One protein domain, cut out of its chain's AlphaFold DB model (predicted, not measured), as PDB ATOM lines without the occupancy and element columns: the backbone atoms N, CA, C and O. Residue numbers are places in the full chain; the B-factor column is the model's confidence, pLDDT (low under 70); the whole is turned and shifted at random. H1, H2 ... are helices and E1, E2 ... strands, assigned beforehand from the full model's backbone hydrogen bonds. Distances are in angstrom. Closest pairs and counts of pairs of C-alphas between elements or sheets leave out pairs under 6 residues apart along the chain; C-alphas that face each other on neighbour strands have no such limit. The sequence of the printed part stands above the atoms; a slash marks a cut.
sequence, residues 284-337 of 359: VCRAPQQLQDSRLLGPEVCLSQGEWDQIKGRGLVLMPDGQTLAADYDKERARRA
ATOM      1  N   VAL A 284       1.449 -24.896 -31.507       86.94
ATOM      2  CA  VAL A 284       1.688 -23.647 -30.784       86.94
ATOM      3  C   VAL A 284       2.486 -23.967 -29.528       86.94
ATOM      4  O   VAL A 284       2.021 -24.686 -28.640       86.94
ATOM      5  N   CYS A 285       3.701 -23.428 -29.453       88.44
ATOM      6  CA  CYS A 285       4.594 -23.605 -28.315       88.44
ATOM      7  C   CYS A 285       4.393 -22.496 -27.279       88.44
ATOM      8  O   CYS A 285       4.278 -21.315 -27.619       88.44
ATOM      9  N   ARG A 286       4.368 -22.865 -25.995       83.31
ATOM     10  CA  ARG A 286       4.453 -21.902 -24.891       83.31
ATOM     11  C   ARG A 286       5.881 -21.815 -24.378       83.31
ATOM     12  O   ARG A 286       6.503 -22.837 -24.109       83.31
ATOM     13  N   ALA A 287       6.339 -20.582 -24.168       80.38
ATOM     14  CA  ALA A 287       7.647 -20.313 -23.592       80.38
ATOM     15  C   ALA A 287       7.815 -21.017 -22.226       80.38
ATOM     16  O   ALA A 287       6.860 -21.034 -21.435       80.38
ATOM     17  N   PRO A 288       9.017 -21.546 -21.936       83.69
ATOM     18  CA  PRO A 288       9.357 -22.144 -20.651       83.69
ATOM     19  C   PRO A 288       8.958 -21.263 -19.462       83.69
ATOM     20  O   PRO A 288       9.265 -20.069 -19.428       83.69
ATOM     21  N   GLN A 289       8.272 -21.844 -18.478       80.12
ATOM     22  CA  GLN A 289       7.895 -21.159 -17.236       80.12
ATOM     23  C   GLN A 289       8.831 -21.587 -16.103       80.12
ATOM     24  O   GLN A 289       9.325 -22.710 -16.099       80.12
ATOM     25  N   GLN A 290       9.089 -20.702 -15.142       76.31
ATOM     26  CA  GLN A 290       9.930 -21.029 -13.988       76.31
ATOM     27  C   GLN A 290       9.250 -22.083 -13.105       76.31
ATOM     28  O   GLN A 290       8.068 -21.944 -12.775       76.31
ATOM     29  N   LEU A 291       9.996 -23.124 -12.731       74.12
ATOM     30  CA  LEU A 291       9.513 -24.184 -11.852       74.12
ATOM     31  C   LEU A 291       9.252 -23.662 -10.441       74.12
ATOM     32  O   LEU A 291       9.914 -22.743  -9.960       74.12
ATOM     33  N   GLN A 292       8.268 -24.261  -9.774       72.38
ATOM     34  CA  GLN A 292       7.939 -23.903  -8.402       72.38
ATOM     35  C   GLN A 292       9.138 -24.239  -7.500       72.38
ATOM     36  O   GLN A 292       9.686 -25.334  -7.590       72.38
ATOM     37  N   ASP A 293       9.580 -23.263  -6.706       65.69
ATOM     38  CA  ASP A 293      10.734 -23.355  -5.797       65.69
ATOM     39  C   ASP A 293      12.106 -23.628  -6.457       65.69
ATOM     40  O   ASP A 293      13.066 -23.963  -5.767       65.69
ATOM     41  N   SER A 294      12.248 -23.422  -7.773       62.56
ATOM     42  CA  SER A 294      13.535 -23.513  -8.485       62.56
ATOM     43  C   SER A 294      13.753 -22.307  -9.405       62.56
ATOM     44  O   SER A 294      12.817 -21.617  -9.812       62.56
ATOM     45  N   ARG A 295      15.015 -22.003  -9.729       66.31
ATOM     46  CA  ARG A 295      15.380 -20.986 -10.738       66.31
ATOM     47  C   ARG A 295      15.387 -21.549 -12.156       66.31
ATOM     48  O   ARG A 295      15.517 -20.788 -13.113       66.31
ATOM     49  N   LEU A 296      15.262 -22.865 -12.289       64.81
ATOM     50  CA  LEU A 296      15.245 -23.535 -13.573       64.81
ATOM     51  C   LEU A 296      13.914 -23.299 -14.285       64.81
ATOM     52  O   LEU A 296      12.834 -23.267 -13.686       64.81
ATOM     53  N   LEU A 297      14.009 -23.161 -15.602       76.94
ATOM     54  CA  LEU A 297      12.853 -23.150 -16.476       76.94
ATOM     55  C   LEU A 297      12.396 -24.595 -16.722       76.94
ATOM     56  O   LEU A 297      13.206 -25.525 -16.835       76.94
ATOM     57  N   GLY A 298      11.082 -24.782 -16.771       79.56
ATOM     58  CA  GLY A 298      10.467 -26.015 -17.229       79.56
ATOM     59  C   GLY A 298      10.703 -26.255 -18.720       79.56
ATOM     60  O   GLY A 298      11.278 -25.410 -19.408       79.56
ATOM     61  N   PRO A 299      10.293 -27.414 -19.243       81.31
ATOM     62  CA  PRO A 299      10.406 -27.687 -20.668       81.31
ATOM     63  C   PRO A 299       9.509 -26.744 -21.484       81.31
ATOM     64  O   PRO A 299       8.449 -26.308 -21.028       81.31
ATOM     65  N   GLU A 300       9.923 -26.445 -22.712       88.44
ATOM     66  CA  GLU A 300       9.029 -25.856 -23.709       88.44
ATOM     67  C   GLU A 300       7.983 -26.899 -24.114       88.44
ATOM     68  O   GLU A 300       8.323 -28.051 -24.392       88.44
ATOM     69  N   VAL A 301       6.709 -26.505 -24.137       88.81
ATOM     70  CA  VAL A 301       5.607 -27.410 -24.482       88.81
ATOM     71  C   VAL A 301       4.893 -26.899 -25.722       88.81
ATOM     72  O   VAL A 301       4.342 -25.794 -25.724       88.81
ATOM     73  N   CYS A 302       4.900 -27.730 -26.761       90.00
ATOM     74  CA  CYS A 302       4.254 -27.489 -28.044       90.00
ATOM     75  C   CYS A 302       3.095 -28.469 -28.222       90.00
ATOM     76  O   CYS A 302       3.320 -29.670 -28.354       90.00
ATOM     77  N   LEU A 303       1.874 -27.941 -28.246       88.44
ATOM     78  CA  LEU A 303       0.642 -28.702 -28.471       88.44
ATOM     79  C   LEU A 303      -0.094 -28.133 -29.687       88.44
ATOM     80  O   LEU A 303       0.157 -26.988 -30.087       88.44
ATOM     81  N   SER A 304      -0.987 -28.917 -30.286       89.88
ATOM     82  CA  SER A 304      -1.890 -28.423 -31.324       89.88
ATOM     83  C   SER A 304      -2.874 -27.401 -30.743       89.88
ATOM     84  O   SER A 304      -3.115 -27.342 -29.531       89.88
ATOM     85  N   GLN A 305      -3.449 -26.556 -31.601       85.75
ATOM     86  CA  GLN A 305      -4.430 -25.565 -31.159       85.75
ATOM     87  C   GLN A 305      -5.652 -26.234 -30.500       85.75
ATOM     88  O   GLN A 305      -6.116 -25.764 -29.460       85.75
ATOM     89  N   GLY A 306      -6.110 -27.374 -31.034       85.38
ATOM     90  CA  GLY A 306      -7.205 -28.155 -30.455       85.38
ATOM     91  C   GLY A 306      -6.894 -28.710 -29.061       85.38
ATOM     92  O   GLY A 306      -7.749 -28.670 -28.175       85.38
ATOM     93  N   GLU A 307      -5.660 -29.159 -28.821       88.38
ATOM     94  CA  GLU A 307      -5.216 -29.628 -27.499       88.38
ATOM     95  C   GLU A 307      -5.198 -28.486 -26.468       88.38
ATOM     96  O   GLU A 307      -5.662 -28.650 -25.334       88.38
ATOM     97  N   TRP A 308      -4.727 -27.298 -26.863       87.50
ATOM     98  CA  TRP A 308      -4.771 -26.108 -26.009       87.50
ATOM     99  C   TRP A 308      -6.203 -25.699 -25.655       87.50
ATOM    100  O   TRP A 308      -6.486 -25.376 -24.494       87.50
ATOM    101  N   ASP A 309      -7.105 -25.738 -26.634       87.00
ATOM    102  CA  ASP A 309      -8.512 -25.404 -26.439       87.00
ATOM    103  C   ASP A 309      -9.222 -26.444 -25.565       87.00
ATOM    104  O   ASP A 309     -10.045 -26.078 -24.724       87.00
ATOM    105  N   GLN A 310      -8.849 -27.723 -25.660       89.38
ATOM    106  CA  GLN A 310      -9.372 -28.776 -24.790       89.38
ATOM    107  C   GLN A 310      -8.938 -28.586 -23.330       89.38
ATOM    108  O   GLN A 310      -9.761 -28.710 -22.419       89.38
ATOM    109  N   ILE A 311      -7.665 -28.257 -23.086       87.44
ATOM    110  CA  ILE A 311      -7.151 -27.966 -21.737       87.44
ATOM    111  C   ILE A 311      -7.907 -26.775 -21.137       87.44
ATOM    112  O   ILE A 311      -8.426 -26.856 -20.019       87.44
ATOM    113  N   LYS A 312      -8.044 -25.697 -21.916       86.25
ATOM    114  CA  LYS A 312      -8.746 -24.482 -21.495       86.25
ATOM    115  C   LYS A 312     -10.243 -24.720 -21.278       86.25
ATOM    116  O   LYS A 312     -10.795 -24.247 -20.289       86.25
ATOM    117  N   GLY A 313     -10.891 -25.491 -22.152       83.38
ATOM    118  CA  GLY A 313     -12.308 -25.854 -22.053       83.38
ATOM    119  C   GLY A 313     -12.635 -26.697 -20.819       83.38
ATOM    120  O   GLY A 313     -13.753 -26.640 -20.314       83.38
ATOM    121  N   ARG A 314     -11.647 -27.423 -20.278       86.62
ATOM    122  CA  ARG A 314     -11.754 -28.155 -19.005       86.62
ATOM    123  C   ARG A 314     -11.460 -27.292 -17.770       86.62
ATOM    124  O   ARG A 314     -11.492 -27.820 -16.662       86.62
ATOM    125  N   GLY A 315     -11.162 -25.999 -17.938       84.12
ATOM    126  CA  GLY A 315     -10.770 -25.105 -16.840       84.12
ATOM    127  C   GLY A 315      -9.420 -25.465 -16.209       84.12
ATOM    128  O   GLY A 315      -9.166 -25.127 -15.053       84.12
ATOM    129  N   LEU A 316      -8.575 -26.192 -16.949       84.75
ATOM    130  CA  LEU A 316      -7.257 -26.626 -16.508       84.75
ATOM    131  C   LEU A 316      -6.178 -25.733 -17.120       84.75
ATOM    132  O   LEU A 316      -6.334 -25.163 -18.201       84.75
ATOM    133  N   VAL A 317      -5.045 -25.647 -16.438       85.38
ATOM    134  CA  VAL A 317      -3.843 -24.974 -16.908       85.38
ATOM    135  C   VAL A 317      -2.661 -25.910 -16.735       85.38
ATOM    136  O   VAL A 317      -2.510 -26.565 -15.706       85.38
ATOM    137  N   LEU A 318      -1.807 -25.944 -17.756       85.19
ATOM    138  CA  LEU A 318      -0.526 -26.628 -17.685       85.19
ATOM    139  C   LEU A 318       0.408 -25.885 -16.720       85.19
ATOM    140  O   LEU A 318       0.616 -24.668 -16.841       85.19
ATOM    141  N   MET A 319       0.917 -26.621 -15.740       84.69
ATOM    142  CA  MET A 319       1.843 -26.144 -14.723       84.69
ATOM    143  C   MET A 319       3.245 -25.926 -15.315       84.69
ATOM    144  O   MET A 319       3.534 -26.407 -16.413       84.69
ATOM    145  N   PRO A 320       4.133 -25.186 -14.619       80.56
ATOM    146  CA  PRO A 320       5.469 -24.892 -15.133       80.56
ATOM    147  C   PRO A 320       6.347 -26.114 -15.423       80.56
ATOM    148  O   PRO A 320       7.295 -25.994 -16.184       80.56
ATOM    149  N   ASP A 321       6.042 -27.277 -14.847       79.94
ATOM    150  CA  ASP A 321       6.727 -28.547 -15.119       79.94
ATOM    151  C   ASP A 321       6.444 -29.125 -16.517       79.94
ATOM    152  O   ASP A 321       7.145 -30.034 -16.961       79.94
ATOM    153  N   GLY A 322       5.443 -28.588 -17.220       81.25
ATOM    154  CA  GLY A 322       5.044 -29.008 -18.559       81.25
ATOM    155  C   GLY A 322       4.315 -30.351 -18.614       81.25
ATOM    156  O   GLY A 322       4.035 -30.829 -19.710       81.25
ATOM    157  N   GLN A 323       3.995 -30.954 -17.465       81.69
ATOM    158  CA  GLN A 323       3.355 -32.274 -17.383       81.69
ATOM    159  C   GLN A 323       2.066 -32.251 -16.559       81.69
ATOM    160  O   GLN A 323       1.122 -32.980 -16.868       81.69
ATOM    161  N   THR A 324       1.990 -31.400 -15.534       84.12
ATOM    162  CA  THR A 324       0.853 -31.381 -14.611       84.12
ATOM    163  C   THR A 324      -0.236 -30.432 -15.103       84.12
ATOM    164  O   THR A 324       0.019 -29.270 -15.418       84.12
ATOM    165  N   LEU A 325      -1.481 -30.909 -15.138       86.88
ATOM    166  CA  LEU A 325      -2.665 -30.080 -15.358       86.88
ATOM    167  C   LEU A 325      -3.329 -29.792 -14.011       86.88
ATOM    168  O   LEU A 325      -3.744 -30.716 -13.317       86.88
ATOM    169  N   ALA A 326      -3.452 -28.516 -13.656       82.12
ATOM    170  CA  ALA A 326      -4.129 -28.067 -12.441       82.12
ATOM    171  C   ALA A 326      -5.321 -27.168 -12.786       82.12
ATOM    172  O   ALA A 326      -5.344 -26.559 -13.853       82.12
ATOM    173  N   ALA A 327      -6.311 -27.066 -11.898       82.62
ATOM    174  CA  ALA A 327      -7.400 -26.109 -12.080       82.62
ATOM    175  C   ALA A 327      -6.845 -24.674 -12.104       82.62
ATOM    176  O   ALA A 327      -5.936 -24.348 -11.343       82.62
ATOM    177  N   ASP A 328      -7.403 -23.801 -12.947       67.50
ATOM    178  CA  ASP A 328      -6.921 -22.414 -13.099       67.50
ATOM    179  C   ASP A 328      -6.886 -21.651 -11.750       67.50
ATOM    180  O   ASP A 328      -5.963 -20.890 -11.456       67.50
ATOM    181  N   TYR A 329      -7.818 -21.976 -10.846       59.81
ATOM    182  CA  TYR A 329      -7.880 -21.428  -9.484       59.81
ATOM    183  C   TYR A 329      -6.692 -21.840  -8.588       59.81
ATOM    184  O   TYR A 329      -6.255 -21.067  -7.728       59.81
ATOM    185  N   ASP A 330      -6.115 -23.029  -8.796       57.09
ATOM    186  CA  ASP A 330      -4.941 -23.496  -8.044       57.09
ATOM    187  C   ASP A 330      -3.662 -22.765  -8.469       57.09
ATOM    188  O   ASP A 330      -2.748 -22.598  -7.659       57.09
ATOM    189  N   LYS A 331      -3.614 -22.224  -9.692       54.53
ATOM    190  CA  LYS A 331      -2.493 -21.399 -10.163       54.53
ATOM    191  C   LYS A 331      -2.428 -20.058  -9.427       54.53
ATOM    192  O   LYS A 331      -1.341 -19.596  -9.070       54.53
ATOM    193  N   GLU A 332      -3.578 -19.446  -9.137       52.94
ATOM    194  CA  GLU A 332      -3.658 -18.239  -8.303       52.94
ATOM    195  C   GLU A 332      -3.352 -18.530  -6.831       52.94
ATOM    196  O   GLU A 332      -2.699 -17.721  -6.164       52.94
ATOM    197  N   ARG A 333      -3.754 -19.701  -6.325       53.12
ATOM    198  CA  ARG A 333      -3.429 -20.140  -4.962       53.12
ATOM    199  C   ARG A 333      -1.940 -20.442  -4.791       53.12
ATOM    200  O   ARG A 333      -1.373 -20.010  -3.793       53.12
ATOM    201  N   ALA A 334      -1.294 -21.084  -5.764       51.59
ATOM    202  CA  ALA A 334       0.152 -21.312  -5.780       51.59
ATOM    203  C   ALA A 334       0.940 -19.990  -5.846       51.59
ATOM    204  O   ALA A 334       1.923 -19.819  -5.129       51.59
ATOM    205  N   ARG A 335       0.458 -19.000  -6.615       53.75
ATOM    206  CA  ARG A 335       1.025 -17.636  -6.609       53.75
ATOM    207  C   ARG A 335       0.827 -16.915  -5.273       53.75
ATOM    208  O   ARG A 335       1.729 -16.212  -4.830       53.75
ATOM    209  N   ARG A 336      -0.332 -17.074  -4.621       45.66
ATOM    210  CA  ARG A 336      -0.622 -16.463  -3.308       45.66
ATOM    211  C   ARG A 336       0.076 -17.164  -2.144       45.66
ATOM    212  O   ARG A 336       0.394 -16.494  -1.169       45.66
ATOM    213  N   ALA A 337       0.358 -18.462  -2.243       47.16
ATOM    214  CA  ALA A 337       1.106 -19.210  -1.233       47.16
ATOM    215  C   ALA A 337       2.556 -18.706  -1.080       47.16
ATOM    216  O   ALA A 337       3.117 -18.809   0.005       47.16
TER     217      ALA A 337
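What this domain is: This is residues 284 to 337 of the 359 residues of the protein "M48 family metalloprotease" of Alphaproteobacteria bacterium (UniProt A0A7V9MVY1). A small hairpin, E3 and E4, lies near the middle, and the rest of the printed part runs round it: a first hairpin, E1 and E2, with its long loop on one side, H1 at one end and H2 on the other side. The 54 printed residues hold six named elements in the order E1, E2, H1, E3, E4, H2; each pair of strands is its own antiparallel sheet. The class is mixed, helices and strands. The whole is compact, with a radius of gyration of the C-alphas of 11.4 A and spans of 31 by 22 by 13 A.

Where its parts are: Find C-alpha 284 at (1.688, -23.647, -30.784), where E1 begins, residues 284 to 286. E2 is residues 301 to 304, 10.2 A long, and H1, residues 305 to 313, runs 12.0 A to C-alpha 313 at (-12.308, -25.854, -22.053). Next come E3, residues 316 to 318, and E4, residues 325 to 327. H2, residues 328 to 337, runs 14.7 A to C-alpha 337 at (1.106, -19.210, -1.233).

How they stand to each other: Look first at the hairpin of E1 and E2, antiparallel at 153 degrees, where N 284 and O 303 are 2.8 A apart. The closest C-alphas of E1 and H1 are those of Val 284 and Gln 305, 6.4 A apart. In the hairpin of E3 and E4, at 138 degrees, N 317 and O 326 are 2.8 A apart. The closest C-alphas of H1 and E3, Ile 311 and Val 317, are 6.6 A apart; those of E3 and H2, Leu 316 and Asp 328, 5.4 A. H1 and H2 are apart. In H1 every O i to N i+4 pair is within hydrogen-bond range, in H2 5 of 6.

The domain as a whole: The two farthest C-alphas, Gly 306 and Ala 337, are 31.7 A apart. The printed part has no cut; the long link is E1 to E2, residues 287 to 300. Look for pLDDT under 70 at residues 293 to 296 and 328 to 337.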